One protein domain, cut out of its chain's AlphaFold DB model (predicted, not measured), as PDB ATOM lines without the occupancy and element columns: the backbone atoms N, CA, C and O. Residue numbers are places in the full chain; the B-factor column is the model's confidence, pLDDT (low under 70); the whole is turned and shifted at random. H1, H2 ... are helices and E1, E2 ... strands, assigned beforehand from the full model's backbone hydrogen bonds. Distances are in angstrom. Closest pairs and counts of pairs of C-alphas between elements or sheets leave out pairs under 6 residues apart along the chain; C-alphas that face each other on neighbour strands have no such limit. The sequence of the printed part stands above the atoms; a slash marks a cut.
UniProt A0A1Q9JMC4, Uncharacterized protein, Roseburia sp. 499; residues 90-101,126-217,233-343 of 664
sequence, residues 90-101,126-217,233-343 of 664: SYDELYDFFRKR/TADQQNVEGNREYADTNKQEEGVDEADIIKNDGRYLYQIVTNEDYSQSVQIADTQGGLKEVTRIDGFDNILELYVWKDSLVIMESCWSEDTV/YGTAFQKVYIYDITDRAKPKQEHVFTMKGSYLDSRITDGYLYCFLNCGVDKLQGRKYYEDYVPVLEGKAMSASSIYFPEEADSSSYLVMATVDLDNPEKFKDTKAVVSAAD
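Overview. This is residues 90 to 101, 126 to 217 and 233 to 343 of the 664 residues of an uncharacterized protein of Roseburia sp. 499 (UniProt A0A1Q9JMC4). Three twisted four-stranded sheets stand face to face in a row, like three blades of an incomplete propeller: E1 to E4, then E5 to E8, then E9 to E12. The one named helix, H1, lies off the sheets at the far end of the long axis from Gly 181. The printed part has 215 residues, with H1 followed by twelve strands; each sheet is antiparallel, in chain order. The class is mostly strand, with 105 residues in named elements, under half. The whole is compact, with a radius of gyration of the C-alphas of 19.0 A, yet elongated, spanning 64 by 40 by 27 A.

Arrangement. One sheet has E5, residues 195 to 201, E6, 204 to 212, E7, 236 to 244, and E8, 252 to 260. N 207 and O 241 of E6 and E7 are 3.0 A apart, within hydrogen-bond range. This sheet faces the sheet of E1, residues 154 to 156, E2, 160 to 166, E3, 172 to 178, and E4, 184 to 192, their best planes 17 degrees apart. That sheet is a meander, each strand the antiparallel neighbour of the one before; N 163 and O 175 of E2 and E3 are 3.1 A apart. The closest C-alphas of E1 and E5 are those of Lys 155 and Val 200, 6.6 A apart. The sheet E5 to E8 also faces a second meander, E9, residues 262 to 269, E10, 272 to 280, E11, 317 to 325, and E12, 332 to 339, their best planes 7 degrees apart, in a stack of sheets, face to face in turn. N 275 and O 322 of E10 and E11 are 2.9 A apart. The closest C-alphas of E7 and E9 are those of Ala 236 and Ser 262, 5.4 A apart. H1, residues 91 to 101, is on none of these sheets; every O i to N i+4 pair in it is within hydrogen-bond range.

Along the chain. H1 is 15.4 A long and begins at C-alpha 91 (115.204, 187.360, 150.414). E7 measures 26.6 A, E11 26.2 A and E6 25.6 A. E4, 22.2 A, bends by 50 degrees at residue 187. E12 ends at C-alpha 339 (106.882, 183.181, 158.548).

Size, cuts and confidence. The C-alphas farthest apart are those of Lys 100 and Gly 181, 64.4 A. Residues 102 to 125 and 218 to 232 are not printed; the gaps between C-alphas are 33.0 A and 10.7 A. The link E10 to E11, 36 residues, is long. The mean pLDDT of the printed part is 88.0, and residues 126 to 136, 214 to 217 and 233 to 234 are under 70.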
ATOM      1  N   SER A  90     111.822 190.861 150.986       85.94
ATOM      2  CA  SER A  90     112.982 190.465 150.186       85.94
ATOM      3  C   SER A  90     113.704 189.260 150.789       85.94
ATOM      4  O   SER A  90     113.762 189.073 152.004       85.94
ATOM      5  N   TYR A  91     114.350 188.455 149.938       89.81
ATOM      6  CA  TYR A  91     115.204 187.360 150.414       89.81
ATOM      7  C   TYR A  91     116.373 187.836 151.293       89.81
ATOM      8  O   TYR A  91     116.937 187.031 152.030       89.81
ATOM      9  N   ASP A  92     116.787 189.105 151.201       88.94
ATOM     10  CA  ASP A  92     117.853 189.645 152.049       88.94
ATOM     11  C   ASP A  92     117.365 189.937 153.477       88.94
ATOM     12  O   ASP A  92     118.136 189.733 154.417       88.94
ATOM     13  N   GLU A  93     116.102 190.346 153.647       90.12
ATOM     14  CA  GLU A  93     115.459 190.544 154.956       90.12
ATOM     15  C   GLU A  93     115.163 189.207 155.637       90.12
ATOM     16  O   GLU A  93     115.571 189.017 156.783       90.12
ATOM     17  N   LEU A  94     114.567 188.250 154.910       91.06
ATOM     18  CA  LEU A  94     114.340 186.885 155.406       91.06
ATOM     19  C   LEU A  94     115.657 186.243 155.872       91.06
ATOM     20  O   LEU A  94     115.743 185.709 156.976       91.06
ATOM     21  N   TYR A  95     116.728 186.366 155.078       91.38
ATOM     22  CA  TYR A  95     118.043 185.854 155.465       91.38
ATOM     23  C   TYR A  95     118.581 186.491 156.751       91.38
ATOM     24  O   TYR A  95     119.142 185.796 157.599       91.38
ATOM     25  N   ASP A  96     118.463 187.813 156.899       91.50
ATOM     26  CA  ASP A  96     118.959 188.504 158.092       91.50
ATOM     27  C   ASP A  96     118.126 188.188 159.339       91.50
ATOM     28  O   ASP A  96     118.701 188.085 160.427       91.50
ATOM     29  N   PHE A  97     116.823 187.952 159.176       91.31
ATOM     30  CA  PHE A  97     115.931 187.467 160.225       91.31
ATOM     31  C   PHE A  97     116.326 186.065 160.713       91.31
ATOM     32  O   PHE A  97     116.728 185.913 161.872       91.31
ATOM     33  N   PHE A  98     116.341 185.053 159.839       91.44
ATOM     34  CA  PHE A  98     116.710 183.692 160.255       91.44
ATOM     35  C   PHE A  98     118.161 183.614 160.746       91.44
ATOM     36  O   PHE A  98     118.467 182.871 161.675       91.44
ATOM     37  N   ARG A  99     119.070 184.451 160.224       89.75
ATOM     38  CA  ARG A  99     120.456 184.523 160.719       89.75
ATOM     39  C   ARG A  99     120.621 185.289 162.033       89.75
ATOM     40  O   ARG A  99     121.710 185.272 162.627       89.75
ATOM     41  N   LYS A 100     119.601 186.010 162.484       88.50
ATOM     42  CA  LYS A 100     119.509 186.506 163.859       88.50
ATOM     43  C   LYS A 100     119.060 185.347 164.764       88.50
ATOM     44  O   LYS A 100     119.823 184.989 165.661       88.50
ATOM     45  N   ARG A 101     117.952 184.679 164.414       84.56
ATOM     46  CA  ARG A 101     117.384 183.524 165.138       84.56
ATOM     47  C   ARG A 101     118.374 182.362 165.319       84.56
ATOM     48  O   ARG A 101     118.582 181.925 166.446       84.56
ATOM     49  N   THR A 126      91.295 166.587 159.461       36.88
ATOM     50  CA  THR A 126      90.145 165.995 158.680       36.88
ATOM     51  C   THR A 126      88.604 165.951 158.974       36.88
ATOM     52  O   THR A 126      88.165 165.537 160.034       36.88
ATOM     53  N   ALA A 127      87.796 166.214 157.903       36.16
ATOM     54  CA  ALA A 127      86.332 166.496 157.684       36.16
ATOM     55  C   ALA A 127      85.678 166.030 156.316       36.16
ATOM     56  O   ALA A 127      86.051 164.933 155.903       36.16
ATOM     57  N   ASP A 128      84.656 166.741 155.693       33.69
ATOM     58  CA  ASP A 128      84.194 166.757 154.229       33.69
ATOM     59  C   ASP A 128      82.748 167.299 153.770       33.69
ATOM     60  O   ASP A 128      81.858 167.559 154.562       33.69
ATOM     61  N   GLN A 129      82.422 167.350 152.460       37.34
ATOM     62  CA  GLN A 129      81.122 167.217 151.705       37.34
ATOM     63  C   GLN A 129      80.056 168.351 151.723       37.34
ATOM     64  O   GLN A 129      79.994 169.156 152.637       37.34
ATOM     65  N   GLN A 130      79.154 168.490 150.719       34.50
ATOM     66  CA  GLN A 130      78.553 167.440 149.857       34.50
ATOM     67  C   GLN A 130      77.940 167.883 148.502       34.50
ATOM     68  O   GLN A 130      77.429 168.997 148.402       34.50
ATOM     69  N   ASN A 131      77.868 166.940 147.528       29.72
ATOM     70  CA  ASN A 131      76.755 166.585 146.582       29.72
ATOM     71  C   ASN A 131      77.232 166.171 145.152       29.72
ATOM     72  O   ASN A 131      78.114 166.824 144.607       29.72
ATOM     73  N   VAL A 132      76.620 165.258 144.361       29.83
ATOM     74  CA  VAL A 132      75.889 163.965 144.554       29.83
ATOM     75  C   VAL A 132      75.403 163.445 143.169       29.83
ATOM     76  O   VAL A 132      74.709 164.180 142.473       29.83
ATOM     77  N   GLU A 133      75.663 162.178 142.780       25.98
ATOM     78  CA  GLU A 133      74.689 161.348 142.012       25.98
ATOM     79  C   GLU A 133      75.002 159.824 142.042       25.98
ATOM     80  O   GLU A 133      75.860 159.324 141.319       25.98
ATOM     81  N   GLY A 134      74.263 159.056 142.864       28.47
ATOM     82  CA  GLY A 134      74.490 157.602 143.041       28.47
ATOM     83  C   GLY A 134      73.331 156.751 143.604       28.47
ATOM     84  O   GLY A 134      73.442 155.530 143.669       28.47
ATOM     85  N   ASN A 135      72.190 157.352 143.969       37.66
ATOM     86  CA  ASN A 135      70.930 156.687 144.368       37.66
ATOM     87  C   ASN A 135      71.012 155.591 145.469       37.66
ATOM     88  O   ASN A 135      70.177 154.680 145.502       37.66
ATOM     89  N   ARG A 136      71.990 155.690 146.378       47.84
ATOM     90  CA  ARG A 136      72.044 155.019 147.689       47.84
ATOM     91  C   ARG A 136      72.556 156.018 148.728       47.84
ATOM     92  O   ARG A 136      73.392 156.849 148.406       47.84
ATOM     93  N   GLU A 137      72.035 155.929 149.942       72.44
ATOM     94  CA  GLU A 137      72.476 156.697 151.115       72.44
ATOM     95  C   GLU A 137      73.705 156.002 151.729       72.44
ATOM     96  O   GLU A 137      73.682 154.779 151.855       72.44
ATOM     97  N   TYR A 138      74.765 156.725 152.087       76.62
ATOM     98  CA  TYR A 138      76.025 156.163 152.602       76.62
ATOM     99  C   TYR A 138      76.595 157.035 153.727       76.62
ATOM    100  O   TYR A 138      76.241 158.210 153.814       76.62
ATOM    101  N   ALA A 139      77.441 156.456 154.584       70.12
ATOM    102  CA  ALA A 139      78.117 157.207 155.638       70.12
ATOM    103  C   ALA A 139      79.247 158.042 155.053       70.12
ATOM    104  O   ALA A 139      80.086 157.541 154.301       70.12
ATOM    105  N   ASP A 140      79.260 159.292 155.472       73.19
ATOM    106  CA  ASP A 140      80.304 160.262 155.210       73.19
ATOM    107  C   ASP A 140      81.403 160.184 156.295       73.19
ATOM    108  O   ASP A 140      81.256 159.442 157.274       73.19
ATOM    109  N   THR A 141      82.497 160.934 156.146       78.50
ATOM    110  CA  THR A 141      83.495 161.132 157.223       78.50
ATOM    111  C   THR A 141      82.947 162.070 158.323       78.50
ATOM    112  O   THR A 141      81.832 162.577 158.200       78.50
ATOM    113  N   ASN A 142      83.670 162.284 159.431       85.12
ATOM    114  CA  ASN A 142      83.262 163.206 160.515       85.12
ATOM    115  C   ASN A 142      84.114 164.483 160.517       85.12
ATOM    116  O   ASN A 142      85.239 164.420 160.049       85.12
ATOM    117  N   LYS A 143      83.544 165.631 160.929       88.50
ATOM    118  CA  LYS A 143      83.771 166.907 160.221       88.50
ATOM    119  C   LYS A 143      83.801 168.165 161.076       88.50
ATOM    120  O   LYS A 143      82.981 168.300 161.981       88.50
ATOM    121  N   GLN A 144      84.710 169.082 160.728       89.44
ATOM    122  CA  GLN A 144      84.829 170.423 161.304       89.44
ATOM    123  C   GLN A 144      83.806 171.390 160.692       89.44
ATOM    124  O   GLN A 144      82.963 171.905 161.420       89.44
ATOM    125  N   GLU A 145      83.820 171.575 159.367       90.69
ATOM    126  CA  GLU A 145      82.919 172.499 158.660       90.69
ATOM    127  C   GLU A 145      82.131 171.831 157.523       90.69
ATOM    128  O   GLU A 145      82.625 170.964 156.802       90.69
ATOM    129  N   GLU A 146      80.877 172.255 157.348       88.12
ATOM    130  CA  GLU A 146      80.017 171.818 156.241       88.12
ATOM    131  C   GLU A 146      80.458 172.488 154.928       88.12
ATOM    132  O   GLU A 146      80.622 173.705 154.860       88.12
ATOM    133  N   GLY A 147      80.601 171.707 153.854       87.75
ATOM    134  CA  GLY A 147      81.026 172.199 152.538       87.75
ATOM    135  C   GLY A 147      82.536 172.168 152.284       87.75
ATOM    136  O   GLY A 147      82.948 172.438 151.154       87.75
ATOM    137  N   VAL A 148      83.349 171.797 153.277       93.81
ATOM    138  CA  VAL A 148      84.814 171.748 153.173       93.81
ATOM    139  C   VAL A 148      85.297 170.297 153.286       93.81
ATOM    140  O   VAL A 148      85.285 169.729 154.373       93.81
ATOM    141  N   ASP A 149      85.694 169.691 152.156       92.88
ATOM    142  CA  ASP A 149      86.437 168.416 152.089       92.88
ATOM    143  C   ASP A 149      87.727 168.511 152.889       92.88
ATOM    144  O   ASP A 149      88.393 169.543 152.936       92.88
ATOM    145  N   GLU A 150      88.127 167.375 153.410       92.75
ATOM    146  CA  GLU A 150      89.340 167.130 154.153       92.75
ATOM    147  C   GLU A 150      89.618 165.614 154.045       92.75
ATOM    148  O   GLU A 150      88.701 164.828 153.801       92.75
ATOM    149  N   ALA A 151      90.870 165.180 154.178       94.38
ATOM    150  CA  ALA A 151      91.270 163.808 153.843       94.38
ATOM    151  C   ALA A 151      90.663 162.737 154.791       94.38
ATOM    152  O   ALA A 151      89.813 163.022 155.621       94.38
ATOM    153  N   ASP A 152      91.057 161.473 154.691       95.56
ATOM    154  CA  ASP A 152      90.941 160.488 155.783       95.56
ATOM    155  C   ASP A 152      91.792 159.253 155.429       95.56
ATOM    156  O   ASP A 152      92.227 159.102 154.286       95.56
ATOM    157  N   ILE A 153      91.975 158.315 156.358       95.81
ATOM    158  CA  ILE A 153      92.532 156.984 156.073       95.81
ATOM    159  C   ILE A 153      91.515 156.052 155.379       95.81
ATOM    160  O   ILE A 153      91.921 155.078 154.739       95.81
ATOM    161  N   ILE A 154      90.206 156.359 155.461       96.75
ATOM    162  CA  ILE A 154      89.132 155.683 154.706       96.75
ATOM    163  C   ILE A 154      88.172 156.664 154.009       96.75
ATOM    164  O   ILE A 154      87.729 157.644 154.594       96.75
ATOM    165  N   LYS A 155      87.744 156.368 152.776       96.06
ATOM    166  CA  LYS A 155      86.671 157.118 152.081       96.06
ATOM    167  C   LYS A 155      85.643 156.161 151.461       96.06
ATOM    168  O   LYS A 155      85.914 154.979 151.231       96.06
ATOM    169  N   ASN A 156      84.445 156.674 151.188       93.62
ATOM    170  CA  ASN A 156      83.298 155.932 150.660       93.62
ATOM    171  C   ASN A 156      82.522 156.827 149.675       93.62
ATOM    172  O   ASN A 156      82.117 157.924 150.046       93.62
ATOM    173  N   ASP A 157      82.311 156.373 148.432       90.75
ATOM    174  CA  ASP A 157      81.604 157.146 147.385       90.75
ATOM    175  C   ASP A 157      80.150 156.683 147.132       90.75
ATOM    176  O   ASP A 157      79.546 156.965 146.093       90.75
ATOM    177  N   GLY A 158      79.577 155.917 148.066       92.06
ATOM    178  CA  GLY A 158      78.244 155.320 147.941       92.06
ATOM    179  C   GLY A 158      78.195 154.055 147.078       92.06
ATOM    180  O   GLY A 158      77.131 153.436 146.930       92.06
ATOM    181  N   ARG A 159      79.341 153.620 146.541       93.56
ATOM    182  CA  ARG A 159      79.515 152.300 145.920       93.56
ATOM    183  C   ARG A 159      80.859 151.656 146.250       93.56
ATOM    184  O   ARG A 159      80.891 150.443 146.480       93.56
ATOM    185  N   TYR A 160      81.934 152.423 146.187       97.56
ATOM    186  CA  TYR A 160      83.293 151.968 146.406       97.56
ATOM    187  C   TYR A 160      83.780 152.382 147.791       97.56
ATOM    188  O   TYR A 160      83.448 153.463 148.281       97.56
ATOM    189  N   LEU A 161      84.575 151.504 148.393       98.19
ATOM    190  CA  LEU A 161      85.309 151.744 149.629       98.19
ATOM    191  C   LEU A 161      86.781 151.933 149.276       98.19
ATOM    192  O   LEU A 161      87.298 151.215 148.415       98.19
ATOM    193  N   TYR A 162      87.432 152.877 149.941       98.25
ATOM    194  CA  TYR A 162      88.828 153.242 149.737       98.25
ATOM    195  C   TYR A 162      89.509 153.229 151.102       98.25
ATOM    196  O   TYR A 162      88.960 153.804 152.042       98.25
ATOM    197  N   GLN A 163      90.673 152.596 151.220       97.12
ATOM    198  CA  GLN A 163      91.450 152.607 152.460       97.12
ATOM    199  C   GLN A 163      92.950 152.553 152.213       97.12
ATOM    200  O   GLN A 163      93.407 151.909 151.264       97.12
ATOM    201  N   ILE A 164      93.696 153.185 153.113       97.12
ATOM    202  CA  ILE A 164      95.124 152.926 153.296       97.12
ATOM    203  C   ILE A 164      95.284 151.527 153.908       97.12
ATOM    204  O   ILE A 164      94.499 151.108 154.763       97.12
ATOM    205  N   VAL A 165      96.278 150.780 153.433       95.00
ATOM    206  CA  VAL A 165      96.647 149.459 153.945       95.00
ATOM    207  C   VAL A 165      98.148 149.397 154.166       95.00
ATOM    208  O   VAL A 165      98.915 149.611 153.226       95.00
ATOM    209  N   THR A 166      98.542 149.033 155.383       92.31
ATOM    210  CA  THR A 166      99.914 148.673 155.748       92.31
ATOM    211  C   THR A 166     100.138 147.199 155.422       92.31
ATOM    212  O   THR A 166      99.463 146.321 155.957       92.31
ATOM    213  N   ASN A 167     101.079 146.928 154.522       90.00
ATOM    214  CA  ASN A 167     101.419 145.588 154.051       90.00
ATOM    215  C   ASN A 167     102.357 144.859 155.043       90.00
ATOM    216  O   ASN A 167     102.987 145.491 155.893       90.00
ATOM    217  N   GLU A 168     102.534 143.534 154.895       87.19
ATOM    218  CA  GLU A 168     103.451 142.716 155.728       87.19
ATOM    219  C   GLU A 168     104.901 143.251 155.798       87.19
ATOM    220  O   GLU A 168     105.632 142.961 156.747       87.19
ATOM    221  N   ASP A 169     105.350 143.990 154.778       88.19
ATOM    222  CA  ASP A 169     106.696 144.567 154.681       88.19
ATOM    223  C   ASP A 169     106.791 146.026 155.164       88.19
ATOM    224  O   ASP A 169     107.837 146.652 154.987       88.19
ATOM    225  N   TYR A 170     105.737 146.532 155.815       87.81
ATOM    226  CA  TYR A 170     105.548 147.918 156.263       87.81
ATOM    227  C   TYR A 170     105.451 148.966 155.141       87.81
ATOM    228  O   TYR A 170     105.294 150.144 155.448       87.81
ATOM    229  N   SER A 171     105.479 148.570 153.861       92.06
ATOM    230  CA  SER A 171     105.049 149.469 152.784       92.06
ATOM    231  C   SER A 171     103.544 149.713 152.866       92.06
ATOM    232  O   SER A 171     102.799 148.916 153.445       92.06
ATOM    233  N   GLN A 172     103.077 150.791 152.245       94.81
ATOM    234  CA  GLN A 172     101.662 151.122 152.198       94.81
ATOM    235  C   GLN A 172     101.086 151.063 150.782       94.81
ATOM    236  O   GLN A 172     101.768 151.216 149.761       94.81
ATOM    237  N   SER A 173      99.781 150.815 150.729       97.06
ATOM    238  CA  SER A 173      98.994 150.759 149.502       97.06
ATOM    239  C   SER A 173      97.610 151.371 149.706       97.06
ATOM    240  O   SER A 173      97.108 151.418 150.826       97.06
ATOM    241  N   VAL A 174      96.966 151.816 148.624       98.38
ATOM    242  CA  VAL A 174      95.541 152.190 148.643       98.38
ATOM    243  C   VAL A 174      94.717 151.075 148.017       98.38
ATOM    244  O   VAL A 174      94.827 150.799 146.819       98.38
ATOM    245  N   GLN A 175      93.875 150.440 148.827       98.00
ATOM    246  CA  GLN A 175      92.918 149.424 148.400       98.00
ATOM    247  C   GLN A 175      91.611 150.095 147.956       98.00
ATOM    248  O   GLN A 175      91.095 150.974 148.646       98.00
ATOM    249  N   ILE A 176      91.045 149.649 146.830       98.38
ATOM    250  CA  ILE A 176      89.715 150.069 146.361       98.38
ATOM    251  C   ILE A 176      88.829 148.832 146.208       98.38
ATOM    252  O   ILE A 176      89.135 147.937 145.414       98.38
ATOM    253  N   ALA A 177      87.699 148.792 146.916       98.19
ATOM    254  CA  ALA A 177      86.725 147.701 146.866       98.19
ATOM    255  C   ALA A 177      85.371 148.159 146.298       98.19
ATOM    256  O   ALA A 177      84.923 149.269 146.555       98.19
ATOM    257  N   ASP A 178      84.688 147.303 145.531       97.19
ATOM    258  CA  ASP A 178      83.336 147.552 144.995       97.19
ATOM    259  C   ASP A 178      82.307 146.743 145.777       97.19
ATOM    260  O   ASP A 178      82.412 145.519 145.849       97.19
ATOM    261  N   THR A 179      81.275 147.413 146.287       95.88
ATOM    262  CA  THR A 179      80.162 146.776 147.011       95.88
ATOM    263  C   THR A 179      79.022 146.318 146.090       95.88
ATOM    264  O   THR A 179      78.085 145.631 146.512       95.88
ATOM    265  N   GLN A 180      79.055 146.675 144.798       91.88
ATOM    266  CA  GLN A 180      78.001 146.310 143.859       91.88
ATOM    267  C   GLN A 180      78.104 144.839 143.421       91.88
ATOM    268  O   GLN A 180      78.989 144.438 142.660       91.88
ATOM    269  N   GLY A 181      77.103 144.055 143.832       85.94
ATOM    270  CA  GLY A 181      76.966 142.644 143.454       85.94
ATOM    271  C   GLY A 181      77.837 141.688 144.273       85.94
ATOM    272  O   GLY A 181      78.125 140.597 143.784       85.94
ATOM    273  N   GLY A 182      78.239 142.116 145.470       88.56
ATOM    274  CA  GLY A 182      79.156 141.428 146.372       88.56
ATOM    275  C   GLY A 182      80.409 142.273 146.609       88.56
ATOM    276  O   GLY A 182      80.904 142.904 145.666       88.56
ATOM    277  N   LEU A 183      80.880 142.292 147.854       96.56
ATOM    278  CA  LEU A 183      82.099 142.958 148.299       96.56
ATOM    279  C   LEU A 183      83.317 142.258 147.678       96.56
ATOM    280  O   LEU A 183      83.491 141.045 147.793       96.56
ATOM    281  N   LYS A 184      84.160 143.031 146.993       96.31
ATOM    282  CA  LYS A 184      85.386 142.541 146.349       96.31
ATOM    283  C   LYS A 184      86.405 143.663 146.199       96.31
ATOM    284  O   LYS A 184      86.026 144.776 145.834       96.31
ATOM    285  N   GLU A 185      87.683 143.350 146.381       97.50
ATOM    286  CA  GLU A 185      88.761 144.233 145.933       97.50
ATOM    287  C   GLU A 185      88.690 144.370 144.399       97.50
ATOM    288  O   GLU A 185      88.443 143.400 143.673       97.50
ATOM    289  N   VAL A 186      88.838 145.598 143.909       96.19
ATOM    290  CA  VAL A 186      88.815 145.952 142.482       96.19
ATOM    291  C   VAL A 186      90.210 146.285 141.978       96.19
ATOM    292  O   VAL A 186      90.562 145.886 140.867       96.19
ATOM    293  N   THR A 187      90.982 147.011 142.780       97.31
ATOM    294  CA  THR A 187      92.386 147.316 142.523       97.31
ATOM    295  C   THR A 187      93.079 147.665 143.833       97.31
ATOM    296  O   THR A 187      92.431 148.040 144.812       97.31
ATOM    297  N   ARG A 188      94.405 147.623 143.792       97.19
ATOM    298  CA  ARG A 188      95.298 148.155 144.809       97.19
ATOM    299  C   ARG A 188      96.349 149.025 144.124       97.19
ATOM    300  O   ARG A 188      96.746 148.720 142.996       97.19
ATOM    301  N   ILE A 189      96.708 150.143 144.744       98.12
ATOM    302  CA  ILE A 189      97.772 151.040 144.285       98.12
ATOM    303  C   ILE A 189      98.920 150.898 145.282       98.12
ATOM    304  O   ILE A 189      98.783 151.327 146.422       98.12
ATOM    305  N   ASP A 190     100.009 150.264 144.858       96.00
ATOM    306  CA  ASP A 190     101.191 149.996 145.683       96.00
ATOM    307  C   ASP A 190     102.316 151.005 145.410       96.00
ATOM    308  O   ASP A 190     102.342 151.649 144.356       96.00
ATOM    309  N   GLY A 191     103.310 151.043 146.303       91.56
ATOM    310  CA  GLY A 191     104.555 151.795 146.108       91.56
ATOM    311  C   GLY A 191     104.656 153.081 146.922       91.56
ATOM    312  O   GLY A 191     105.345 154.001 146.485       91.56
ATOM    313  N   PHE A 192     103.977 153.132 148.070       94.94
ATOM    314  CA  PHE A 192     104.074 154.210 149.047       94.94
ATOM    315  C   PHE A 192     104.793 153.719 150.306       94.94
ATOM    316  O   PHE A 192     104.680 152.545 150.666       94.94
ATOM    317  N   ASP A 193     105.492 154.624 150.985       90.25
ATOM    318  CA  ASP A 193     106.194 154.325 152.238       90.25
ATOM    319  C   ASP A 193     105.373 154.765 153.462       90.25
ATOM    320  O   ASP A 193     105.233 154.010 154.420       90.25
ATOM    321  N   ASN A 194     104.810 155.979 153.426       92.06
ATOM    322  CA  ASN A 194     104.028 156.553 154.525       92.06
ATOM    323  C   ASN A 194     102.961 157.527 153.993       92.06
ATOM    324  O   ASN A 194     103.140 158.750 153.983       92.06
ATOM    325  N   ILE A 195     101.859 156.966 153.500       96.00
ATOM    326  CA  ILE A 195     100.618 157.696 153.255       96.00
ATOM    327  C   ILE A 195     100.082 158.155 154.609       96.00
ATOM    328  O   ILE A 195      99.862 157.347 155.507       96.00
ATOM    329  N   LEU A 196      99.841 159.453 154.727       94.56
ATOM    330  CA  LEU A 196      99.103 160.006 155.849       94.56
ATOM    331  C   LEU A 196      97.611 159.759 155.618       94.56
ATOM    332  O   LEU A 196      96.958 159.068 156.389       94.56
ATOM    333  N   GLU A 197      97.075 160.307 154.523       96.00
ATOM    334  CA  GLU A 197      95.633 160.397 154.283       96.00
ATOM    335  C   GLU A 197      95.297 160.450 152.778       96.00
ATOM    336  O   GLU A 197      96.162 160.711 151.932       96.00
ATOM    337  N   LEU A 198      94.026 160.227 152.427       97.75
ATOM    338  CA  LEU A 198      93.523 160.275 151.051       97.75
ATOM    339  C   LEU A 198      92.191 161.031 150.893       97.75
ATOM    340  O   LEU A 198      91.428 161.208 151.839       97.75
ATOM    341  N   TYR A 199      91.890 161.438 149.659       97.88
ATOM    342  CA  TYR A 199      90.605 162.022 149.256       97.88
ATOM    343  C   TYR A 199      89.982 161.258 148.097       97.88
ATOM    344  O   TYR A 199      90.694 160.745 147.235       97.88
ATOM    345  N   VAL A 200      88.652 161.301 147.998       96.81
ATOM    346  CA  VAL A 200      87.904 160.849 146.817       96.81
ATOM    347  C   VAL A 200      86.970 161.969 146.366       96.81
ATOM    348  O   VAL A 200      85.808 162.034 146.758       96.81
ATOM    349  N   TRP A 201      87.484 162.853 145.512       93.19
ATOM    350  CA  TRP A 201      86.751 164.005 144.993       93.19
ATOM    351  C   TRP A 201      86.277 163.734 143.560       93.19
ATOM    352  O   TRP A 201      87.052 163.791 142.604       93.19
ATOM    353  N   LYS A 202      84.982 163.438 143.389       92.25
ATOM    354  CA  LYS A 202      84.359 163.029 142.107       92.25
ATOM    355  C   LYS A 202      85.010 161.758 141.504       92.25
ATOM    356  O   LYS A 202      84.679 160.634 141.879       92.25
ATOM    357  N   ASP A 203      85.921 161.953 140.550       95.56
ATOM    358  CA  ASP A 203      86.698 160.939 139.830       95.56
ATOM    359  C   ASP A 203      88.215 161.128 140.054       95.56
ATOM    360  O   ASP A 203      89.025 160.525 139.351       95.56
ATOM    361  N   SER A 204      88.603 161.936 141.048       97.12
ATOM    362  CA  SER A 204      89.984 162.168 141.475       97.12
ATOM    363  C   SER A 204      90.244 161.502 142.829       97.12
ATOM    364  O   SER A 204      89.577 161.812 143.816       97.12
ATOM    365  N   LEU A 205      91.240 160.619 142.888       98.50
ATOM    366  CA  LEU A 205      91.828 160.119 144.133       98.50
ATOM    367  C   LEU A 205      93.099 160.924 144.418       98.50
ATOM    368  O   LEU A 205      94.018 160.934 143.595       98.50
ATOM    369  N   VAL A 206      93.139 161.595 145.567       98.69
ATOM    370  CA  VAL A 206      94.331 162.299 146.066       98.69
ATOM    371  C   VAL A 206      94.957 161.449 147.161       98.69
ATOM    372  O   VAL A 206      94.233 160.953 148.019       98.69
ATOM    373  N   ILE A 207      96.277 161.285 147.142       98.62
ATOM    374  CA  ILE A 207      97.033 160.557 148.170       98.62
ATOM    375  C   ILE A 207      98.111 161.495 148.716       98.62
ATOM    376  O   ILE A 207      98.930 162.001 147.941       98.62
ATOM    377  N   MET A 208      98.094 161.725 150.030       97.69
ATOM    378  CA  MET A 208      99.052 162.558 150.759       97.69
ATOM    379  C   MET A 208     100.115 161.649 151.386       97.69
ATOM    380  O   MET A 208      99.811 160.893 152.301       97.69
ATOM    381  N   GLU A 209     101.352 161.694 150.895       95.75
ATOM    382  CA  GLU A 209     102.466 160.878 151.396       95.75
ATOM    383  C   GLU A 209     103.551 161.755 152.026       95.75
ATOM    384  O   GLU A 209     104.060 162.685 151.392       95.75
ATOM    385  N   SER A 210     103.960 161.398 153.242       93.12
ATOM    386  CA  SER A 210     105.082 162.014 153.941       93.12
ATOM    387  C   SER A 210     106.366 161.237 153.677       93.12
ATOM    388  O   SER A 210     106.420 160.018 153.823       93.12
ATOM    389  N   CYS A 211     107.423 161.934 153.273       89.75
ATOM    390  CA  CYS A 211     108.695 161.340 152.883       89.75
ATOM    391  C   CYS A 211     109.879 162.043 153.556       89.75
ATOM    392  O   CYS A 211     109.817 163.218 153.920       89.75
ATOM    393  N   TRP A 212     111.005 161.335 153.630       84.50
ATOM    394  CA  TRP A 212     112.263 161.839 154.177       84.50
ATOM    395  C   TRP A 212     113.390 161.662 153.160       84.50
ATOM    396  O   TRP A 212     113.455 160.654 152.457       84.50
ATOM    397  N   SER A 213     114.292 162.637 153.051       76.88
ATOM    398  CA  SER A 213     115.461 162.519 152.173       76.88
ATOM    399  C   SER A 213     116.518 161.579 152.763       76.88
ATOM    400  O   SER A 213     117.229 161.926 153.712       76.88
ATOM    401  N   GLU A 214     116.656 160.397 152.168       65.44
ATOM    402  CA  GLU A 214     117.749 159.472 152.472       65.44
ATOM    403  C   GLU A 214     119.103 159.941 151.909       65.44
ATOM    404  O   GLU A 214     119.183 160.763 150.995       65.44
ATOM    405  N   ASP A 215     120.198 159.386 152.443       41.47
ATOM    406  CA  ASP A 215     121.585 159.749 152.102       41.47
ATOM    407  C   ASP A 215     122.046 159.050 150.804       41.47
ATOM    408  O   ASP A 215     123.097 158.403 150.738       41.47
ATOM    409  N   THR A 216     121.230 159.130 149.749       38.56
ATOM    410  CA  THR A 216     121.494 158.497 148.454       38.56
ATOM    411  C   THR A 216     121.756 159.539 147.369       38.56
ATOM    412  O   THR A 216     120.882 160.247 146.872       38.56
ATOM    413  N   VAL A 217     123.021 159.604 146.943       37.56
ATOM    414  CA  VAL A 217     123.377 160.182 145.643       37.56
ATOM    415  C   VAL A 217     122.824 159.238 144.582       37.56
ATOM    416  O   VAL A 217     123.486 158.271 144.213       37.56
ATOM    417  N   TYR A 233     120.239 165.454 154.249       63.00
ATOM    418  CA  TYR A 233     119.770 164.199 154.849       63.00
ATOM    419  C   TYR A 233     118.743 164.447 155.966       63.00
ATOM    420  O   TYR A 233     118.973 165.308 156.818       63.00
ATOM    421  N   GLY A 234     117.649 163.681 155.981       67.25
ATOM    422  CA  GLY A 234     116.607 163.778 157.008       67.25
ATOM    423  C   GLY A 234     115.712 165.016 156.890       67.25
ATOM    424  O   GLY A 234     115.123 165.434 157.882       67.25
ATOM    425  N   THR A 235     115.604 165.617 155.705       75.19
ATOM    426  CA  THR A 235     114.632 166.688 155.441       75.19
ATOM    427  C   THR A 235     113.286 166.070 155.076       75.19
ATOM    428  O   THR A 235     113.219 165.242 154.166       75.19
ATOM    429  N   ALA A 236     112.218 166.508 155.740       85.31
ATOM    430  CA  ALA A 236     110.854 166.137 155.381       85.31
ATOM    431  C   ALA A 236     110.421 166.776 154.049       85.31
ATOM    432  O   ALA A 236     110.695 167.954 153.775       85.31
ATOM    433  N   PHE A 237     109.710 166.010 153.230       89.44
ATOM    434  CA  PHE A 237     108.984 166.508 152.068       89.44
ATOM    435  C   PHE A 237     107.682 165.732 151.880       89.44
ATOM    436  O   PHE A 237     107.629 164.532 152.121       89.44
ATOM    437  N   GLN A 238     106.642 166.411 151.409       92.88
ATOM    438  CA  GLN A 238     105.367 165.789 151.071       92.88
ATOM    439  C   GLN A 238     105.293 165.505 149.574       92.88
ATOM    440  O   GLN A 238     105.679 166.353 148.753       92.88
ATOM    441  N   LYS A 239     104.749 164.341 149.217       96.00
ATOM    442  CA  LYS A 239     104.270 164.040 147.869       96.00
ATOM    443  C   LYS A 239     102.745 164.009 147.863       96.00
ATOM    444  O   LYS A 239     102.131 163.346 148.688       96.00
ATOM    445  N   VAL A 240     102.140 164.701 146.902       98.12
ATOM    446  CA  VAL A 240     100.688 164.672 146.680       98.12
ATOM    447  C   VAL A 240     100.435 164.063 145.315       98.12
ATOM    448  O   VAL A 240     100.705 164.696 144.290       98.12
ATOM    449  N   TYR A 241      99.956 162.823 145.300       98.44
ATOM    450  CA  TYR A 241      99.648 162.100 144.072       98.44
ATOM    451  C   TYR A 241      98.196 162.348 143.684       98.44
ATOM    452  O   TYR A 241      97.303 162.216 144.519       98.44
ATOM    453  N   ILE A 242      97.956 162.653 142.411       98.50
ATOM    454  CA  ILE A 242      96.611 162.802 141.850       98.50
ATOM    455  C   ILE A 242      96.369 161.667 140.855       98.50
ATOM    456  O   ILE A 242      97.133 161.513 139.898       98.50
ATOM    457  N   TYR A 243      95.307 160.890 141.055       98.50
ATOM    458  CA  TYR A 243      94.881 159.804 140.170       98.50
ATOM    459  C   TYR A 243      93.480 160.063 139.610       98.50
ATOM    460  O   TYR A 243      92.531 160.261 140.360       98.50
ATOM    461  N   ASP A 244      93.333 159.941 138.293       98.19
ATOM    462  CA  ASP A 244      92.041 159.755 137.626       98.19
ATOM    463  C   ASP A 244      91.557 158.322 137.893       98.19
ATOM    464  O   ASP A 244      92.191 157.346 137.475       98.19
ATOM    465  N   ILE A 245      90.442 158.202 138.612       97.81
ATOM    466  CA  ILE A 245      89.785 156.943 138.983       97.81
ATOM    467  C   ILE A 245      88.462 156.726 138.236       97.81
ATOM    468  O   ILE A 245      87.648 155.905 138.663       97.81
ATOM    469  N   THR A 246      88.230 157.390 137.094       97.19
ATOM    470  CA  THR A 246      87.028 157.174 136.254       97.19
ATOM    471  C   THR A 246      86.808 155.679 135.937       97.19
ATOM    472  O   THR A 246      85.677 155.189 135.919       97.19
ATOM    473  N   ASP A 247      87.893 154.918 135.737       97.31
ATOM    474  CA  ASP A 247      87.912 153.449 135.819       97.31
ATOM    475  C   ASP A 247      88.583 153.034 137.141       97.31
ATOM    476  O   ASP A 247      89.802 152.880 137.187       97.31
ATOM    477  N   ARG A 248      87.801 152.812 138.212       97.06
ATOM    478  CA  ARG A 248      88.319 152.351 139.524       97.06
ATOM    479  C   ARG A 248      89.135 151.049 139.445       97.06
ATOM    480  O   ARG A 248      89.885 150.766 140.366       97.06
ATOM    481  N   ALA A 249      89.030 150.260 138.369       96.81
ATOM    482  CA  ALA A 249      89.865 149.070 138.164       96.81
ATOM    483  C   ALA A 249      91.232 149.372 137.524       96.81
ATOM    484  O   ALA A 249      92.053 148.463 137.398       96.81
ATOM    485  N   LYS A 250      91.459 150.606 137.052       97.25
ATOM    486  CA  LYS A 250      92.728 151.091 136.483       97.25
ATOM    487  C   LYS A 250      92.940 152.589 136.780       97.25
ATOM    488  O   LYS A 250      92.916 153.383 135.834       97.25
ATOM    489  N   PRO A 251      93.176 152.972 138.049       98.06
ATOM    490  CA  PRO A 251      93.592 154.323 138.408       98.06
ATOM    491  C   PRO A 251      94.760 154.799 137.538       98.06
ATOM    492  O   PRO A 251      95.724 154.063 137.310       98.06
ATOM    493  N   LYS A 252      94.673 156.031 137.040       98.00
ATOM    494  CA  LYS A 252      95.685 156.650 136.181       98.00
ATOM    495  C   LYS A 252      96.279 157.859 136.889       98.00
ATOM    496  O   LYS A 252      95.637 158.901 136.945       98.00
ATOM    497  N   GLN A 253      97.520 157.732 137.350       98.00
ATOM    498  CA  GLN A 253      98.286 158.855 137.888       98.00
ATOM    499  C   GLN A 253      98.352 159.986 136.852       98.00
ATOM    500  O   GLN A 253      98.743 159.763 135.701       98.00
ATOM    501  N   GLU A 254      97.938 161.180 137.254       97.19
ATOM    502  CA  GLU A 254      97.940 162.388 136.430       97.19
ATOM    503  C   GLU A 254      99.148 163.262 136.751       97.19
ATOM    504  O   GLU A 254      99.869 163.665 135.839       97.19
ATOM    505  N   HIS A 255      99.402 163.495 138.043       97.56
ATOM    506  CA  HIS A 255     100.515 164.311 138.527       97.56
ATOM    507  C   HIS A 255     100.986 163.856 139.913       97.56
ATOM    508  O   HIS A 255     100.260 163.164 140.628       97.56
ATOM    509  N   VAL A 256     102.202 164.261 140.287       97.25
ATOM    510  CA  VAL A 256     102.729 164.146 141.655       97.25
ATOM    511  C   VAL A 256     103.379 165.473 142.014       97.25
ATOM    512  O   VAL A 256     104.417 165.833 141.456       97.25
ATOM    513  N   PHE A 257     102.773 166.208 142.940       96.56
ATOM    514  CA  PHE A 257     103.387 167.406 143.503       96.56
ATOM    515  C   PHE A 257     104.418 167.001 144.551       96.56
ATOM    516  O   PHE A 257     104.198 166.056 145.299       96.56
ATOM    517  N   THR A 258     105.533 167.725 144.637       94.50
ATOM    518  CA  THR A 258     106.549 167.517 145.682       94.50
ATOM    519  C   THR A 258     106.859 168.843 146.356       94.50
ATOM    520  O   THR A 258     107.197 169.818 145.679       94.50
ATOM    521  N   MET A 259     106.739 168.892 147.681       93.06
ATOM    522  CA  MET A 259     106.857 170.114 148.479       93.06
ATOM    523  C   MET A 259     107.770 169.861 149.677       93.06
ATOM    524  O   MET A 259     107.564 168.898 150.407       93.06
ATOM    525  N   LYS A 260     108.787 170.704 149.887       89.38
ATOM    526  CA  LYS A 260     109.638 170.628 151.084       89.38
ATOM    527  C   LYS A 260     108.823 171.042 152.317       89.38
ATOM    528  O   LYS A 260     108.196 172.100 152.296       89.38
ATOM    529  N   GLY A 261     108.900 170.246 153.381       89.81
ATOM    530  CA  GLY A 261     108.176 170.447 154.635       89.81
ATOM    531  C   GLY A 261     107.484 169.174 155.123       89.81
ATOM    532  O   GLY A 261     107.320 168.205 154.377       89.81
ATOM    533  N   SER A 262     107.071 169.196 156.385       91.44
ATOM    534  CA  SER A 262     106.134 168.222 156.946       91.44
ATOM    535  C   SER A 262     104.705 168.622 156.581       91.44
ATOM    536  O   SER A 262     104.423 169.811 156.427       91.44
ATOM    537  N   TYR A 263     103.808 167.648 156.447       93.19
ATOM    538  CA  TYR A 263     102.370 167.909 156.426       93.19
ATOM    539  C   TYR A 263     101.966 168.651 157.702       93.19
ATOM    540  O   TYR A 263     102.550 168.421 158.762       93.19
ATOM    541  N   LEU A 264     101.009 169.562 157.573       93.50
ATOM    542  CA  LEU A 264     100.252 170.084 158.703       93.50
ATOM    543  C   LEU A 264      98.792 169.666 158.545       93.50
ATOM    544  O   LEU A 264      98.248 169.035 159.437       93.50
ATOM    545  N   ASP A 265      98.182 169.993 157.402       94.75
ATOM    546  CA  ASP A 265      96.787 169.651 157.125       94.75
ATOM    547  C   ASP A 265      96.461 169.789 155.619       94.75
ATOM    548  O   ASP A 265      97.284 170.258 154.815       94.75
ATOM    549  N   SER A 266      95.249 169.428 155.198       97.31
ATOM    550  CA  SER A 266      94.731 169.733 153.860       97.31
ATOM    551  C   SER A 266      93.205 169.852 153.800       97.31
ATOM    552  O   SER A 266      92.492 169.320 154.645       97.31
ATOM    553  N   ARG A 267      92.693 170.565 152.789       96.56
ATOM    554  CA  ARG A 267      91.254 170.811 152.558       96.56
ATOM    555  C   ARG A 267      90.926 170.708 151.058       96.56
ATOM    556  O   ARG A 267      91.735 171.188 150.267       96.56
ATOM    557  N   ILE A 268      89.766 170.198 150.624       97.06
ATOM    558  CA  ILE A 268      89.210 170.472 149.274       97.06
ATOM    559  C   ILE A 268      87.935 171.307 149.402       97.06
ATOM    560  O   ILE A 268      86.970 170.937 150.053       97.06
ATOM    561  N   THR A 269      87.896 172.448 148.730       94.25
ATOM    562  CA  THR A 269      86.721 173.331 148.706       94.25
ATOM    563  C   THR A 269      86.639 174.012 147.345       94.25
ATOM    564  O   THR A 269      87.661 174.282 146.705       94.25
ATOM    565  N   ASP A 270      85.422 174.155 146.817       90.44
ATOM    566  CA  ASP A 270      85.137 174.626 145.451       90.44
ATOM    567  C   ASP A 270      85.903 173.889 144.320       90.44
ATOM    568  O   ASP A 270      86.097 174.404 143.215       90.44
ATOM    569  N   GLY A 271      86.320 172.640 144.564       94.44
ATOM    570  CA  GLY A 271      87.113 171.837 143.622       94.44
ATOM    571  C   GLY A 271      88.611 172.155 143.602       94.44
ATOM    572  O   GLY A 271      89.318 171.709 142.693       94.44
ATOM    573  N   TYR A 272      89.096 172.890 144.600       97.88
ATOM    574  CA  TYR A 272      90.508 173.172 144.823       97.88
ATOM    575  C   TYR A 272      91.010 172.441 146.059       97.88
ATOM    576  O   TYR A 272      90.440 172.606 147.132       97.88
ATOM    577  N   LEU A 273      92.093 171.680 145.916       98.44
ATOM    578  CA  LEU A 273      92.843 171.139 147.049       98.44
ATOM    579  C   LEU A 273      93.779 172.223 147.586       98.44
ATOM    580  O   LEU A 273      94.559 172.792 146.823       98.44
ATOM    581  N   TYR A 274      93.735 172.471 148.887       98.31
ATOM    582  CA  TYR A 274      94.638 173.329 149.639       98.31
ATOM    583  C   TYR A 274      95.486 172.439 150.545       98.31
ATOM    584  O   TYR A 274      94.953 171.699 151.368       98.31
ATOM    585  N   CYS A 275      96.804 172.489 150.383       98.06
ATOM    586  CA  CYS A 275      97.757 171.777 151.229       98.06
ATOM    587  C   CYS A 275      98.452 172.768 152.166       98.06
ATOM    588  O   CYS A 275      98.957 173.796 151.701       98.06
ATOM    589  N   PHE A 276      98.528 172.415 153.446       97.69
ATOM    590  CA  PHE A 276      99.188 173.166 154.508       97.69
ATOM    591  C   PHE A 276     100.409 172.373 154.985       97.69
ATOM    592  O   PHE A 276     100.307 171.180 155.271       97.69
ATOM    593  N   LEU A 277     101.583 173.007 155.010       95.25
ATOM    594  CA  LEU A 277     102.843 172.348 155.357       95.25
ATOM    595  C   LEU A 277     103.703 173.214 156.269       95.25
ATOM    596  O   LEU A 277     103.930 174.388 155.968       95.25
ATOM    597  N   ASN A 278     104.297 172.604 157.289       93.06
ATOM    598  CA  ASN A 278     105.321 173.243 158.106       93.06
ATOM    599  C   ASN A 278     106.715 173.010 157.499       93.06
ATOM    600  O   ASN A 278     107.237 171.894 157.444       93.06
ATOM    601  N   CYS A 279     107.336 174.087 157.014       91.44
ATOM    602  CA  CYS A 279     108.651 174.080 156.373       91.44
ATOM    603  C   CYS A 279     109.691 174.777 157.259       91.44
ATOM    604  O   CYS A 279     109.787 176.007 157.281       91.44
ATOM    605  N   GLY A 280     110.521 173.996 157.953       86.25
ATOM    606  CA  GLY A 280     111.683 174.508 158.685       86.25
ATOM    607  C   GLY A 280     112.724 175.181 157.778       86.25
ATOM    608  O   GLY A 280     112.876 174.831 156.603       86.25
ATOM    609  N   VAL A 281     113.453 176.154 158.333       86.19
ATOM    610  CA  VAL A 281     114.616 176.777 157.682       86.19
ATOM    611  C   VAL A 281     115.876 175.958 157.949       86.19
ATOM    612  O   VAL A 281     116.191 175.641 159.097       86.19
ATOM    613  N   ASP A 282     116.627 175.643 156.891       74.62
ATOM    614  CA  ASP A 282     117.868 174.882 157.010       74.62
ATOM    615  C   ASP A 282     119.012 175.764 157.526       74.62
ATOM    616  O   ASP A 282     118.971 176.999 157.558       74.62
ATOM    617  N   LYS A 283     120.115 175.107 157.878       79.44
ATOM    618  CA  LYS A 283     121.353 175.774 158.269       79.44
ATOM    619  C   LYS A 283     121.883 176.695 157.164       79.44
ATOM    620  O   LYS A 283     122.324 176.243 156.109       79.44
ATOM    621  N   LEU A 284     121.965 177.988 157.473       84.19
ATOM    622  CA  LEU A 284     122.215 179.056 156.505       84.19
ATOM    623  C   LEU A 284     123.658 179.074 155.971       84.19
ATOM    624  O   LEU A 284     124.568 179.634 156.599       84.19
ATOM    625  N   GLN A 285     123.884 178.580 154.751       81.88
ATOM    626  CA  GLN A 285     125.213 178.600 154.127       81.88
ATOM    627  C   GLN A 285     125.605 180.007 153.641       81.88
ATOM    628  O   GLN A 285     126.784 180.380 153.647       81.88
ATOM    629  N   GLY A 286     124.627 180.829 153.242       81.25
ATOM    630  CA  GLY A 286     124.853 182.207 152.790       81.25
ATOM    631  C   GLY A 286     123.707 182.786 151.956       81.25
ATOM    632  O   GLY A 286     123.021 182.044 151.271       81.25
ATOM    633  N   ARG A 287     123.580 184.123 151.910       86.75
ATOM    634  CA  ARG A 287     122.532 184.894 151.182       86.75
ATOM    635  C   ARG A 287     122.218 184.477 149.734       86.75
ATOM    636  O   ARG A 287     121.241 184.940 149.172       86.75
ATOM    637  N   LYS A 288     123.102 183.724 149.074       83.19
ATOM    638  CA  LYS A 288     122.940 183.304 147.670       83.19
ATOM    639  C   LYS A 288     122.294 181.928 147.517       83.19
ATOM    640  O   LYS A 288     121.959 181.561 146.395       83.19
ATOM    641  N   TYR A 289     122.175 181.179 148.607       83.06
ATOM    642  CA  TYR A 289     121.568 179.857 148.653       83.06
ATOM    643  C   TYR A 289     120.140 180.028 149.167       83.06
ATOM    644  O   TYR A 289     119.837 179.758 150.322       83.06
ATOM    645  N   TYR A 290     119.284 180.599 148.315       81.88
ATOM    646  CA  TYR A 290     117.895 180.922 148.660       81.88
ATOM    647  C   TYR A 290     117.114 179.676 149.100       81.88
ATOM    648  O   TYR A 290     116.307 179.751 150.014       81.88
ATOM    649  N   GLU A 291     117.428 178.527 148.500       81.75
ATOM    650  CA  GLU A 291     116.865 177.206 148.807       81.75
ATOM    651  C   GLU A 291     117.118 176.745 150.262       81.75
ATOM    652  O   GLU A 291     116.326 175.959 150.773       81.75
ATOM    653  N   ASP A 292     118.140 177.272 150.963       80.38
ATOM    654  CA  ASP A 292     118.374 176.967 152.389       80.38
ATOM    655  C   ASP A 292     117.248 177.542 153.284       80.38
ATOM    656  O   ASP A 292     116.965 177.013 154.355       80.38
ATOM    657  N   TYR A 293     116.637 178.671 152.890       85.75
ATOM    658  CA  TYR A 293     115.810 179.503 153.783       85.75
ATOM    659  C   TYR A 293     114.513 180.033 153.172       85.75
ATOM    660  O   TYR A 293     113.848 180.879 153.768       85.75
ATOM    661  N   VAL A 294     114.150 179.550 151.990       90.94
ATOM    662  CA  VAL A 294     112.903 179.853 151.285       90.94
ATOM    663  C   VAL A 294     112.244 178.517 150.941       90.94
ATOM    664  O   VAL A 294     112.950 177.640 150.437       90.94
ATOM    665  N   PRO A 295     110.929 178.330 151.168       91.44
ATOM    666  CA  PRO A 295     110.268 177.068 150.855       91.44
ATOM    667  C   PRO A 295     110.423 176.670 149.384       91.44
ATOM    668  O   PRO A 295     110.433 177.522 148.489       91.44
ATOM    669  N   VAL A 296     110.540 175.364 149.136       90.69
ATOM    670  CA  VAL A 296     110.818 174.792 147.812       90.69
ATOM    671  C   VAL A 296     109.675 173.873 147.395       90.69
ATOM    672  O   VAL A 296     109.401 172.876 148.059       90.69
ATOM    673  N   LEU A 297     109.036 174.184 146.266       92.06
ATOM    674  CA  LEU A 297     107.947 173.397 145.681       92.06
ATOM    675  C   LEU A 297     108.316 173.027 144.238       92.06
ATOM    676  O   LEU A 297     108.782 173.874 143.471       92.06
ATOM    677  N   GLU A 298     108.171 171.751 143.873       89.00
ATOM    678  CA  GLU A 298     108.636 171.170 142.598       89.00
ATOM    679  C   GLU A 298     110.073 171.592 142.220       89.00
ATOM    680  O   GLU A 298     110.356 171.985 141.080       89.00
ATOM    681  N   GLY A 299     110.977 171.587 143.207       82.81
ATOM    682  CA  GLY A 299     112.379 171.984 143.037       82.81
ATOM    683  C   GLY A 299     112.608 173.470 142.739       82.81
ATOM    684  O   GLY A 299     113.665 173.820 142.215       82.81
ATOM    685  N   LYS A 300     111.637 174.350 143.018       87.75
ATOM    686  CA  LYS A 300     111.759 175.805 142.839       87.75
ATOM    687  C   LYS A 300     111.512 176.514 144.168       87.75
ATOM    688  O   LYS A 300     110.468 176.316 144.782       87.75
ATOM    689  N   ALA A 301     112.444 177.370 144.580       90.38
ATOM    690  CA  ALA A 301     112.219 178.285 145.695       90.38
ATOM    691  C   ALA A 301     111.056 179.247 145.378       90.38
ATOM    692  O   ALA A 301     110.974 179.783 144.266       90.38
ATOM    693  N   MET A 302     110.164 179.463 146.348       92.69
ATOM    694  CA  MET A 302     109.040 180.399 146.235       92.69
ATOM    695  C   MET A 302     109.502 181.834 145.983       92.69
ATOM    696  O   MET A 302     110.518 182.264 146.515       92.69
ATOM    697  N   SER A 303     108.719 182.610 145.226       92.06
ATOM    698  CA  SER A 303     108.959 184.053 145.096       92.06
ATOM    699  C   SER A 303     108.826 184.740 146.453       92.06
ATOM    700  O   SER A 303     107.838 184.515 147.145       92.06
ATOM    701  N   ALA A 304     109.739 185.657 146.791       89.56
ATOM    702  CA  ALA A 304     109.633 186.468 148.010       89.56
ATOM    703  C   ALA A 304     108.297 187.241 148.100       89.56
ATOM    704  O   ALA A 304     107.751 187.415 149.180       89.56
ATOM    705  N   SER A 305     107.719 187.622 146.953       90.19
ATOM    706  CA  SER A 305     106.399 188.269 146.864       90.19
ATOM    707  C   SER A 305     105.214 187.369 147.243       90.19
ATOM    708  O   SER A 305     104.099 187.865 147.364       90.19
ATOM    709  N   SER A 306     105.426 186.056 147.362       93.88
ATOM    710  CA  SER A 306     104.434 185.086 147.845       93.88
ATOM    711  C   SER A 306     104.579 184.807 149.347       93.88
ATOM    712  O   SER A 306     103.855 183.966 149.871       93.88
ATOM    713  N   ILE A 307     105.517 185.474 150.031       94.38
ATOM    714  CA  ILE A 307     105.856 185.234 151.435       94.38
ATOM    715  C   ILE A 307     105.388 186.420 152.279       94.38
ATOM    716  O   ILE A 307     105.920 187.530 152.170       94.38
ATOM    717  N   TYR A 308     104.412 186.167 153.147       92.75
ATOM    718  CA  TYR A 308     104.053 187.077 154.220       92.75
ATOM    719  C   TYR A 308     105.064 186.953 155.364       92.75
ATOM    720  O   TYR A 308     105.399 185.852 155.802       92.75
ATOM    721  N   PHE A 309     105.552 188.093 155.843       91.75
ATOM    722  CA  PHE A 309     106.496 188.178 156.950       91.75
ATOM    723  C   PHE A 309     105.881 189.096 158.018       91.75
ATOM    724  O   PHE A 309     105.948 190.313 157.858       91.75
ATOM    725  N   PRO A 310     105.214 188.536 159.048       88.31
ATOM    726  CA  PRO A 310     104.584 189.322 160.109       88.31
ATOM    727  C   PRO A 310     105.588 190.214 160.854       88.31
ATOM    728  O   PRO A 310     106.730 189.811 161.071       88.31
ATOM    729  N   GLU A 311     105.168 191.402 161.307       82.38
ATOM    730  CA  GLU A 311     106.068 192.319 162.034       82.38
ATOM    731  C   GLU A 311     106.536 191.745 163.387       82.38
ATOM    732  O   GLU A 311     107.674 191.985 163.796       82.38
ATOM    733  N   GLU A 312     105.694 190.944 164.052       78.25
ATOM    734  CA  GLU A 312     106.011 190.240 165.307       78.25
ATOM    735  C   GLU A 312     106.619 188.838 165.103       78.25
ATOM    736  O   GLU A 312     106.775 188.103 166.074       78.25
ATOM    737  N   ALA A 313     106.976 188.445 163.873       82.62
ATOM    738  CA  ALA A 313     107.418 187.080 163.577       82.62
ATOM    739  C   ALA A 313     108.590 186.607 164.462       82.62
ATOM    740  O   ALA A 313     109.643 187.251 164.564       82.62
ATOM    741  N   ASP A 314     108.433 185.425 165.055       79.06
ATOM    742  CA  ASP A 314     109.401 184.812 165.964       79.06
ATOM    743  C   ASP A 314     109.797 183.368 165.616       79.06
ATOM    744  O   ASP A 314     110.849 182.892 166.065       79.06
ATOM    745  N   SER A 315     109.037 182.712 164.744       82.62
ATOM    746  CA  SER A 315     109.341 181.375 164.240       82.62
ATOM    747  C   SER A 315     110.656 181.287 163.439       82.62
ATOM    748  O   SER A 315     111.173 182.262 162.890       82.62
ATOM    749  N   SER A 316     111.208 180.070 163.360       85.25
ATOM    750  CA  SER A 316     112.293 179.677 162.442       85.25
ATOM    751  C   SER A 316     111.822 178.697 161.352       85.25
ATOM    752  O   SER A 316     112.626 177.981 160.753       85.25
ATOM    753  N   SER A 317     110.517 178.673 161.088       90.56
ATOM    754  CA  SER A 317     109.858 177.925 160.019       90.56
ATOM    755  C   SER A 317     108.869 178.814 159.256       90.56
ATOM    756  O   SER A 317     108.710 180.009 159.536       90.56
ATOM    757  N   TYR A 318     108.241 178.217 158.249       94.50
ATOM    758  CA  TYR A 318     107.107 178.772 157.535       94.50
ATOM    759  C   TYR A 318     105.923 177.817 157.595       94.50
ATOM    760  O   TYR A 318     106.119 176.618 157.382       94.50
ATOM    761  N   LEU A 319     104.712 178.367 157.670       96.56
ATOM    762  CA  LEU A 319     103.563 177.714 157.053       96.56
ATOM    763  C   LEU A 319     103.626 177.940 155.542       96.56
ATOM    764  O   LEU A 319     103.755 179.076 155.079       96.56
ATOM    765  N   VAL A 320     103.492 176.872 154.768       97.25
ATOM    766  CA  VAL A 320     103.377 176.894 153.310       97.25
ATOM    767  C   VAL A 320     101.967 176.467 152.930       97.25
ATOM    768  O   VAL A 320     101.489 175.426 153.368       97.25
ATOM    769  N   MET A 321     101.327 177.267 152.085       98.12
ATOM    770  CA  MET A 321     100.029 176.995 151.480       98.12
ATOM    771  C   MET A 321     100.202 176.785 149.979       98.12
ATOM    772  O   MET A 321     100.743 177.651 149.278       98.12
ATOM    773  N   ALA A 322      99.715 175.658 149.474       98.00
ATOM    774  CA  ALA A 322      99.734 175.337 148.053       98.00
ATOM    775  C   ALA A 322      98.342 174.916 147.582       98.00
ATOM    776  O   ALA A 322      97.745 174.011 148.156       98.00
ATOM    777  N   THR A 323      97.840 175.553 146.524       98.44
ATOM    778  CA  THR A 323      96.520 175.245 145.961       98.44
ATOM    779  C   THR A 323      96.654 174.484 144.645       98.44
ATOM    780  O   THR A 323      97.462 174.857 143.792       98.44
ATOM    781  N   VAL A 324      95.838 173.452 144.434       98.44
ATOM    782  CA  VAL A 324      95.758 172.642 143.209       98.44
ATOM    783  C   VAL A 324      94.328 172.677 142.668       98.44
ATOM    784  O   VAL A 324      93.366 172.487 143.402       98.44
ATOM    785  N   ASP A 325      94.191 172.921 141.366       97.94
ATOM    786  CA  ASP A 325      92.929 172.872 140.613       97.94
ATOM    787  C   ASP A 325      92.656 171.406 140.238       97.94
ATOM    788  O   ASP A 325      93.365 170.861 139.392       97.94
ATOM    789  N   LEU A 326      91.700 170.733 140.889       97.25
ATOM    790  CA  LEU A 326      91.517 169.278 140.718       97.25
ATOM    791  C   LEU A 326      90.905 168.895 139.367       97.25
ATOM    792  O   LEU A 326      91.100 167.776 138.906       97.25
ATOM    793  N   ASP A 327      90.224 169.830 138.701       95.75
ATOM    794  CA  ASP A 327      89.783 169.645 137.319       95.75
ATOM    795  C   ASP A 327      90.964 169.827 136.319       95.75
ATOM    796  O   ASP A 327      90.832 169.465 135.148       95.75
ATOM    797  N   ASN A 328      92.115 170.392 136.742       95.94
ATOM    798  CA  ASN A 328      93.317 170.629 135.914       95.94
ATOM    799  C   ASN A 328      94.655 170.490 136.704       95.94
ATOM    800  O   ASN A 328      95.425 171.459 136.777       95.94
ATOM    801  N   PRO A 329      94.991 169.311 137.265       96.31
ATOM    802  CA  PRO A 329      96.059 169.138 138.261       96.31
ATOM    803  C   PRO A 329      97.499 169.125 137.688       96.31
ATOM    804  O   PRO A 329      98.372 168.440 138.207       96.31
ATOM    805  N   GLU A 330      97.790 169.885 136.627       94.88
ATOM    806  CA  GLU A 330      99.115 169.920 135.967       94.88
ATOM    807  C   GLU A 330     100.176 170.763 136.712       94.88
ATOM    808  O   GLU A 330     101.351 170.768 136.334       94.88
ATOM    809  N   LYS A 331      99.752 171.590 137.676       95.69
ATOM    810  CA  LYS A 331     100.577 172.579 138.395       95.69
ATOM    811  C   LYS A 331      99.810 173.155 139.589       95.69
ATOM    812  O   LYS A 331      98.580 173.134 139.604       95.69
ATOM    813  N   PHE A 332     100.519 173.807 140.510       97.44
ATOM    814  CA  PHE A 332      99.876 174.667 141.506       97.44
ATOM    815  C   PHE A 332      99.105 175.825 140.848       97.44
ATOM    816  O   PHE A 332      99.583 176.469 139.902       97.44
ATOM    817  N   LYS A 333      97.905 176.084 141.372       97.62
ATOM    818  CA  LYS A 333      97.009 177.194 141.029       97.62
ATOM    819  C   LYS A 333      97.520 178.506 141.627       97.62
ATOM    820  O   LYS A 333      97.637 179.494 140.903       97.62
ATOM    821  N   ASP A 334      97.889 178.464 142.903       97.81
ATOM    822  CA  ASP A 334      98.531 179.537 143.662       97.81
ATOM    823  C   ASP A 334      99.398 178.937 144.782       97.81
ATOM    824  O   ASP A 334      99.211 177.781 145.172       97.81
ATOM    825  N   THR A 335     100.365 179.708 145.281       97.25
ATOM    826  CA  THR A 335     101.176 179.349 146.450       97.25
ATOM    827  C   THR A 335     101.465 180.583 147.303       97.25
ATOM    828  O   THR A 335     101.806 181.656 146.790       97.25
ATOM    829  N   LYS A 336     101.349 180.425 148.624       97.31
ATOM    830  CA  LYS A 336     101.670 181.438 149.641       97.31
ATOM    831  C   LYS A 336     102.475 180.804 150.768       97.31
ATOM    832  O   LYS A 336     102.402 179.601 150.981       97.31
ATOM    833  N   ALA A 337     103.250 181.603 151.483       96.25
ATOM    834  CA  ALA A 337     103.871 181.176 152.729       96.25
ATOM    835  C   ALA A 337     103.797 182.292 153.769       96.25
ATOM    836  O   ALA A 337     103.710 183.469 153.413       96.25
ATOM    837  N   VAL A 338     103.854 181.921 155.041       95.38
ATOM    838  CA  VAL A 338     103.876 182.826 156.191       95.38
ATOM    839  C   VAL A 338     105.063 182.450 157.061       95.38
ATOM    840  O   VAL A 338     105.232 181.272 157.353       95.38
ATOM    841  N   VAL A 339     105.878 183.417 157.490       94.19
ATOM    842  CA  VAL A 339     106.882 183.181 158.548       94.19
ATOM    843  C   VAL A 339     106.141 183.011 159.879       94.19
ATOM    844  O   VAL A 339     105.751 183.996 160.500       94.19
ATOM    845  N   SER A 340     105.886 181.762 160.255       90.94
ATOM    846  CA  SER A 340     105.054 181.333 161.386       90.94
ATOM    847  C   SER A 340     105.377 179.868 161.689       90.94
ATOM    848  O   SER A 340     105.824 179.145 160.793       90.94
ATOM    849  N   ALA A 341     105.222 179.446 162.944       82.56
ATOM    850  CA  ALA A 341     105.355 178.042 163.329       82.56
ATOM    851  C   ALA A 341     104.090 177.229 163.026       82.56
ATOM    852  O   ALA A 341     104.225 176.026 162.839       82.56
ATOM    853  N   ALA A 342     102.936 177.907 162.938       89.88
ATOM    854  CA  ALA A 342     101.602 177.386 162.635       89.88
ATOM    855  C   ALA A 342     101.291 176.044 163.315       89.88
ATOM    856  O   ALA A 342     101.565 174.967 162.785       89.88
ATOM    857  N   ASP A 343     100.679 176.153 164.491       89.00
ATOM    858  CA  ASP A 343     100.194 175.035 165.297       89.00
ATOM    859  C   ASP A 343      99.043 174.316 164.582       89.00
ATOM    860  O   ASP A 343      99.060 173.095 164.461       89.00
TER     861      ASP A 343